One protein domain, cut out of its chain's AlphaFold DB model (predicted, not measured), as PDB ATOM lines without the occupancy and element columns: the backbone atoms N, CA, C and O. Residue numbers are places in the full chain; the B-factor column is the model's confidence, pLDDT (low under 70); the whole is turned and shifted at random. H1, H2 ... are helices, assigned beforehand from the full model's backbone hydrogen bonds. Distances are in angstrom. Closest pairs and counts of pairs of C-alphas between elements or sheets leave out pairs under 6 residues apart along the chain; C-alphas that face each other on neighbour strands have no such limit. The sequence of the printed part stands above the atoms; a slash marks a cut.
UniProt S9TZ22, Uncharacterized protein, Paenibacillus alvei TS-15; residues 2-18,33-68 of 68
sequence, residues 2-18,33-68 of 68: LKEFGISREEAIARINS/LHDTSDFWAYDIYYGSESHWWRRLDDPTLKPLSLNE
ATOM      1  N   LEU A   2      25.883  39.188  74.456       96.19
ATOM      2  CA  LEU A   2      26.238  37.751  74.539       96.19
ATOM      3  C   LEU A   2      27.543  37.514  75.318       96.19
ATOM      4  O   LEU A   2      27.577  36.730  76.256       96.19
ATOM      5  N   LYS A   3      28.611  38.226  74.940       93.50
ATOM      6  CA  LYS A   3      29.912  38.140  75.617       93.50
ATOM      7  C   LYS A   3      29.875  38.734  77.029       93.50
ATOM      8  O   LYS A   3      30.442  38.146  77.935       93.50
ATOM      9  N   GLU A   4      29.208  39.876  77.184       93.75
ATOM     10  CA  GLU A   4      29.228  40.652  78.433       93.75
ATOM     11  C   GLU A   4      28.387  40.028  79.554       93.75
ATOM     12  O   GLU A   4      28.788  40.044  80.708       93.75
ATOM     13  N   PHE A   5      27.236  39.437  79.215       94.00
ATOM     14  CA  PHE A   5      26.277  38.913  80.197       94.00
ATOM     15  C   PHE A   5      26.052  37.402  80.088       94.00
ATOM     16  O   PHE A   5      25.265  36.844  80.846       94.00
ATOM     17  N   GLY A   6      26.689  36.729  79.124       96.06
ATOM     18  CA  GLY A   6      26.555  35.281  78.937       96.06
ATOM     19  C   GLY A   6      25.154  34.812  78.521       96.06
ATOM     20  O   GLY A   6      24.845  33.633  78.666       96.06
ATOM     21  N   ILE A   7      24.300  35.713  78.024       96.50
ATOM     22  CA  ILE A   7      22.933  35.392  77.589       96.50
ATOM     23  C   ILE A   7      22.880  34.858  76.154       96.50
ATOM     24  O   ILE A   7      23.780  35.110  75.347       96.50
ATOM     25  N   SER A   8      21.800  34.141  75.820       97.25
ATOM     26  CA  SER A   8      21.573  33.640  74.462       97.25
ATOM     27  C   SER A   8      21.335  34.776  73.464       97.25
ATOM     28  O   SER A   8      21.045  35.923  73.822       97.25
ATOM     29  N   ARG A   9      21.453  34.454  72.173       97.00
ATOM     30  CA  ARG A   9      21.158  35.409  71.103       97.00
ATOM     31  C   ARG A   9      19.680  35.798  71.109       97.00
ATOM     32  O   ARG A   9      19.363  36.961  70.886       97.00
ATOM     33  N   GLU A  10      18.804  34.834  71.364       97.25
ATOM     34  CA  GLU A  10      17.352  35.002  71.424       97.25
ATOM     35  C   GLU A  10      16.969  35.979  72.539       97.25
ATOM     36  O   GLU A  10      16.232  36.929  72.295       97.25
ATOM     37  N   GLU A  11      17.555  35.809  73.725       96.50
ATOM     38  CA  GLU A  11      17.366  36.703  74.868       96.50
ATOM     39  C   GLU A  11      17.880  38.117  74.568       96.50
ATOM     40  O   GLU A  11      17.203  39.106  74.843       96.50
ATOM     41  N   ALA A  12      19.065  38.237  73.963       96.44
ATOM     42  CA  ALA A  12      19.610  39.541  73.594       96.44
ATOM     43  C   ALA A  12      18.683  40.286  72.617       96.44
ATOM     44  O   ALA A  12      18.434  41.476  72.793       96.44
ATOM     45  N   ILE A  13      18.135  39.581  71.622       95.75
ATOM     46  CA  ILE A  13      17.165  40.148  70.676       95.75
ATOM     47  C   ILE A  13      15.876  40.551  71.393       95.75
ATOM     48  O   ILE A  13      15.385  41.654  71.166       95.75
ATOM     49  N   ALA A  14      15.344  39.695  72.267       95.62
ATOM     50  CA  ALA A  14      14.123  39.985  73.012       95.62
ATOM     51  C   ALA A  14      14.271  41.246  73.880       95.62
ATOM     52  O   ALA A  14      13.397  42.109  73.861       95.62
ATOM     53  N   ARG A  15      15.412  41.415  74.558       95.31
ATOM     54  CA  ARG A  15      15.719  42.621  75.344       95.31
ATOM     55  C   ARG A  15      15.813  43.883  74.492       95.31
ATOM     56  O   ARG A  15      15.219  44.897  74.842       95.31
ATOM     57  N   ILE A  16      16.527  43.816  73.368       93.25
ATOM     58  CA  ILE A  16      16.648  44.947  72.434       93.25
ATOM     59  C   ILE A  16      15.266  45.352  71.906       93.25
ATOM     60  O   ILE A  16      14.921  46.533  71.916       93.25
ATOM     61  N   ASN A  17      14.451  44.377  71.504       92.25
ATOM     62  CA  ASN A  17      13.095  44.625  71.017       92.25
ATOM     63  C   ASN A  17      12.172  45.162  72.116       92.25
ATOM     64  O   ASN A  17      11.326  45.998  71.829       92.25
ATOM     65  N   SER A  18      12.326  44.723  73.365       91.94
ATOM     66  CA  SER A  18      11.569  45.280  74.490       91.94
ATOM     67  C   SER A  18      11.917  46.754  74.720       91.94
ATOM     68  O   SER A  18      11.021  47.581  74.877       91.94
ATOM     69  N   LEU A  33      21.596  56.703  69.070       76.56
ATOM     70  CA  LEU A  33      22.874  56.739  68.347       76.56
ATOM     71  C   LEU A  33      23.956  57.586  69.030       76.56
ATOM     72  O   LEU A  33      25.091  57.616  68.558       76.56
ATOM     73  N   HIS A  34      23.629  58.272  70.127       83.75
ATOM     74  CA  HIS A  34      24.582  59.109  70.856       83.75
ATOM     75  C   HIS A  34      25.559  58.291  71.722       83.75
ATOM     76  O   HIS A  34      26.685  58.726  71.965       83.75
ATOM     77  N   ASP A  35      25.146  57.101  72.164       89.25
ATOM     78  CA  ASP A  35      25.891  56.279  73.119       89.25
ATOM     79  C   ASP A  35      26.437  54.980  72.512       89.25
ATOM     80  O   ASP A  35      26.020  54.512  71.449       89.25
ATOM     81  N   THR A  36      27.422  54.388  73.191       91.94
ATOM     82  CA  THR A  36      28.111  53.184  72.711       91.94
ATOM     83  C   THR A  36      27.251  51.929  72.852       91.94
ATOM     84  O   THR A  36      26.362  51.834  73.700       91.94
ATOM     85  N   SER A  37      27.566  50.896  72.064       91.56
ATOM     86  CA  SER A  37      26.921  49.582  72.193       91.56
ATOM     87  C   SER A  37      27.065  48.976  73.588       91.56
ATOM     88  O   SER A  37      26.192  48.223  74.013       91.56
ATOM     89  N   ASP A  38      28.160  49.283  74.285       93.31
ATOM     90  CA  ASP A  38      28.409  48.784  75.635       93.31
ATOM     91  C   ASP A  38      27.470  49.465  76.624       93.31
ATOM     92  O   ASP A  38      26.770  48.770  77.355       93.31
ATOM     93  N   PHE A  39      27.361  50.798  76.573       93.69
ATOM     94  CA  PHE A  39      26.396  51.539  77.382       93.69
ATOM     95  C   PHE A  39      24.982  50.977  77.204       93.69
ATOM     96  O   PHE A  39      24.348  50.587  78.184       93.69
ATOM     97  N   TRP A  40      24.528  50.835  75.955       93.69
ATOM     98  CA  TRP A  40      23.201  50.289  75.678       93.69
ATOM     99  C   TRP A  40      23.048  48.847  76.133       93.69
ATOM    100  O   TRP A  40      21.987  48.482  76.627       93.69
ATOM    101  N   ALA A  41      24.088  48.019  76.022       95.44
ATOM    102  CA  ALA A  41      24.032  46.657  76.530       95.44
ATOM    103  C   ALA A  41      23.745  46.644  78.039       95.44
ATOM    104  O   ALA A  41      22.854  45.910  78.463       95.44
ATOM    105  N   TYR A  42      24.452  47.450  78.836       96.31
ATOM    106  CA  TYR A  42      24.213  47.530  80.278       96.31
ATOM    107  C   TYR A  42      22.864  48.157  80.617       96.31
ATOM    108  O   TYR A  42      22.157  47.629  81.476       96.31
ATOM    109  N   ASP A  43      22.483  49.233  79.931       95.38
ATOM    110  CA  ASP A  43      21.233  49.933  80.214       95.38
ATOM    111  C   ASP A  43      20.008  49.074  79.885       95.38
ATOM    112  O   ASP A  43      19.102  48.946  80.700       95.38
ATOM    113  N   ILE A  44      20.037  48.353  78.764       95.31
ATOM    114  CA  ILE A  44      19.006  47.373  78.397       95.31
ATOM    115  C   ILE A  44      18.983  46.185  79.372       95.31
ATOM    116  O   ILE A  44      17.931  45.599  79.638       95.31
ATOM    117  N   TYR A  45      20.143  45.763  79.882       96.19
ATOM    118  CA  TYR A  45      20.235  44.562  80.710       96.19
ATOM    119  C   TYR A  45      19.846  44.807  82.171       96.19
ATOM    120  O   TYR A  45      19.160  43.971  82.757       96.19
ATOM    121  N   TYR A  46      20.241  45.939  82.751       96.00
ATOM    122  CA  TYR A  46      20.008  46.272  84.160       96.00
ATOM    123  C   TYR A  46      18.957  47.368  84.378       96.00
ATOM    124  O   TYR A  46      18.388  47.451  85.466       96.00
ATOM    125  N   GLY A  47      18.680  48.196  83.371       94.88
ATOM    126  CA  GLY A  47      17.820  49.375  83.477       94.88
ATOM    127  C   GLY A  47      18.501  50.548  84.186       94.88
ATOM    128  O   GLY A  47      19.248  50.363  85.154       94.88
ATOM    129  N   SER A  48      18.203  51.774  83.757       92.88
ATOM    130  CA  SER A  48      18.786  53.002  84.318       92.88
ATOM    131  C   SER A  48      18.506  53.187  85.816       92.88
ATOM    132  O   SER A  48      19.371  53.645  86.564       92.88
ATOM    133  N   GLU A  49      17.329  52.755  86.278       93.81
ATOM    134  CA  GLU A  49      16.895  52.820  87.685       93.81
ATOM    135  C   GLU A  49      17.766  51.978  88.628       93.81
ATOM    136  O   GLU A  49      17.832  52.229  89.831       93.81
ATOM    137  N   SER A  50      18.479  50.979  88.097       94.44
ATOM    138  CA  SER A  50      19.416  50.180  88.892       94.44
ATOM    139  C   SER A  50      20.692  50.944  89.258       94.44
ATOM    140  O   SER A  50      21.424  50.504  90.152       94.44
ATOM    141  N   HIS A  51      20.964  52.065  88.575       95.38
ATOM    142  CA  HIS A  51      22.223  52.806  88.621       95.38
ATOM    143  C   HIS A  51      23.450  51.922  88.343       95.38
ATOM    144  O   HIS A  51      24.484  52.051  89.010       95.38
ATOM    145  N   TRP A  52      23.340  51.021  87.361       95.50
ATOM    146  CA  TRP A  52      24.358  50.023  87.013       95.50
ATOM    147  C   TRP A  52      25.768  50.612  86.843       95.50
ATOM    148  O   TRP A  52      26.740  50.007  87.283       95.50
ATOM    149  N   TRP A  53      25.891  51.836  86.315       95.25
ATOM    150  CA  TRP A  53      27.177  52.516  86.094       95.25
ATOM    151  C   TRP A  53      27.954  52.824  87.385       95.25
ATOM    152  O   TRP A  53      29.140  53.135  87.328       95.25
ATOM    153  N   ARG A  54      27.313  52.750  88.560       96.31
ATOM    154  CA  ARG A  54      27.968  52.878  89.878       96.31
ATOM    155  C   ARG A  54      28.109  51.546  90.613       96.31
ATOM    156  O   ARG A  54      28.608  51.528  91.733       96.31
ATOM    157  N   ARG A  55      27.609  50.459  90.024       94.81
ATOM    158  CA  ARG A  55      27.371  49.172  90.691       94.81
ATOM    159  C   ARG A  55      27.909  47.984  89.895       94.81
ATOM    160  O   ARG A  55      27.479  46.864  90.128       94.81
ATOM    161  N   LEU A  56      28.848  48.208  88.974       88.50
ATOM    162  CA  LEU A  56      29.433  47.133  88.159       88.50
ATOM    163  C   LEU A  56      30.102  46.038  89.008       88.50
ATOM    164  O   LEU A  56      30.050  44.870  88.636       88.50
ATOM    165  N   ASP A  57      30.644  46.399  90.174       91.12
ATOM    166  CA  ASP A  57      31.251  45.460  91.127       91.12
ATOM    167  C   ASP A  57      30.266  44.953  92.206       91.12
ATOM    168  O   ASP A  57      30.668  44.274  93.151       91.12
ATOM    169  N   ASP A  58      28.976  45.299  92.115       94.25
ATOM    170  CA  ASP A  58      27.966  44.926  93.109       94.25
ATOM    171  C   ASP A  58      27.348  43.551  92.784       94.25
ATOM    172  O   ASP A  58      26.569  43.432  91.832       94.25
ATOM    173  N   PRO A  59      27.592  42.506  93.599       91.31
ATOM    174  CA  PRO A  59      27.056  41.167  93.349       91.31
ATOM    175  C   PRO A  59      25.531  41.080  93.524       91.31
ATOM    176  O   PRO A  59      24.925  40.062  93.193       91.31
ATOM    177  N   THR A  60      24.898  42.115  94.078       94.38
ATOM    178  CA  THR A  60      23.442  42.196  94.244       94.38
ATOM    179  C   THR A  60      22.741  42.853  93.058       94.38
ATOM    180  O   THR A  60      21.508  42.890  93.034       94.38
ATOM    181  N   LEU A  61      23.492  43.363  92.074       94.44
ATOM    182  CA  LEU A  61      22.931  43.924  90.853       94.44
ATOM    183  C   LEU A  61      22.275  42.809  90.029       94.44
ATOM    184  O   LEU A  61      22.918  41.846  89.614       94.44
ATOM    185  N   LYS A  62      20.964  42.932  89.810       94.25
ATOM    186  CA  LYS A  62      20.166  41.937  89.090       94.25
ATOM    187  C   LYS A  62      19.713  42.483  87.743       94.25
ATOM    188  O   LYS A  62      19.370  43.663  87.681       94.25
ATOM    189  N   PRO A  63      19.679  41.641  86.697       95.19
ATOM    190  CA  PRO A  63      19.122  42.042  85.418       95.19
ATOM    191  C   PRO A  63      17.652  42.424  85.559       95.19
ATOM    192  O   PRO A  63      16.928  41.873  86.394       95.19
ATOM    193  N   LEU A  64      17.211  43.325  84.689       94.38
ATOM    194  CA  LEU A  64      15.803  43.605  84.483       94.38
ATOM    195  C   LEU A  64      15.106  42.314  84.034       94.38
ATOM    196  O   LEU A  64      15.596  41.616  83.133       94.38
ATOM    197  N   SER A  65      13.977  41.994  84.669       91.00
ATOM    198  CA  SER A  65      13.109  40.902  84.230       91.00
ATOM    199  C   SER A  65      12.601  41.201  82.821       91.00
ATOM    200  O   SER A  65      12.054  42.283  82.599       91.00
ATOM    201  N   LEU A  66      12.730  40.256  81.883       82.12
ATOM    202  CA  LEU A  66      11.845  40.288  80.719       82.12
ATOM    203  C   LEU A  66      10.466  39.912  81.225       82.12
ATOM    204  O   LEU A  66      10.253  38.774  81.641       82.12
ATOM    205  N   ASN A  67       9.553  40.871  81.224       65.06
ATOM    206  CA  ASN A  67       8.147  40.524  81.285       65.06
ATOM    207  C   ASN A  67       7.748  40.007  79.893       65.06
ATOM    208  O   ASN A  67       8.124  40.621  78.892       65.06
ATOM    209  N   GLU A  68       7.068  38.858  79.870       48.69
ATOM    210  CA  GLU A  68       6.509  38.208  78.672       48.69
ATOM    211  C   GLU A  68       5.461  39.073  77.961       48.69
ATOM    212  O   GLU A  68       4.687  39.773  78.661       48.69
TER     213      GLU A  68
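Overview. This is residues 2 to 18 and 33 to 68 of the 68 residues of an uncharacterized protein of Paenibacillus alvei TS-15 (UniProt S9TZ22). Two ten-residue helices, H2 and H3, stand nearly at right angles, with the short helix H1 near both. From the end of H3, the long loop of residues 47 to 68 swings out, then folds back past H3 to the side of H2. The 53 printed residues hold three named helices, in the order H1, H2, H3, and no named strand; the class is all helix, with 24 residues in named elements, under half. The whole is compact, radius of gyration of the C-alphas 11.0 A, spanning 27 by 27 by 21 A.

Along the chain. H2, residues 9 to 18, is 14.2 A long and begins at C-alpha 9 (21.158, 35.409, 71.103). H3, residues 37 to 46, is 14.2 A long and ends at C-alpha 46 (20.008, 46.272, 84.160). H1 is residues 2 to 5.

Arrangement. H2 and H3 only just touch, with 3 pairs of C-alphas within 8 A, the closest those of Arg 15 and Ile 44 at 6.5 A. Their lines are about perpendicular, at 80 degrees. H1 and H2 are close but not clearly touching; their closest C-alphas, Leu 2 and Arg 9, are 6.6 A apart. H1 and H3 are near each other. Every O i to N i+4 pair is within hydrogen-bond range in H2 and H3; H1 is too short for one.

Size, cuts and confidence. Residues 19 to 32 are not printed, and C-alphas 18 and 33 are 17.2 A apart across the cut. The link from H1 to H2 is tight. Residues 67 to 68 have pLDDT under 70.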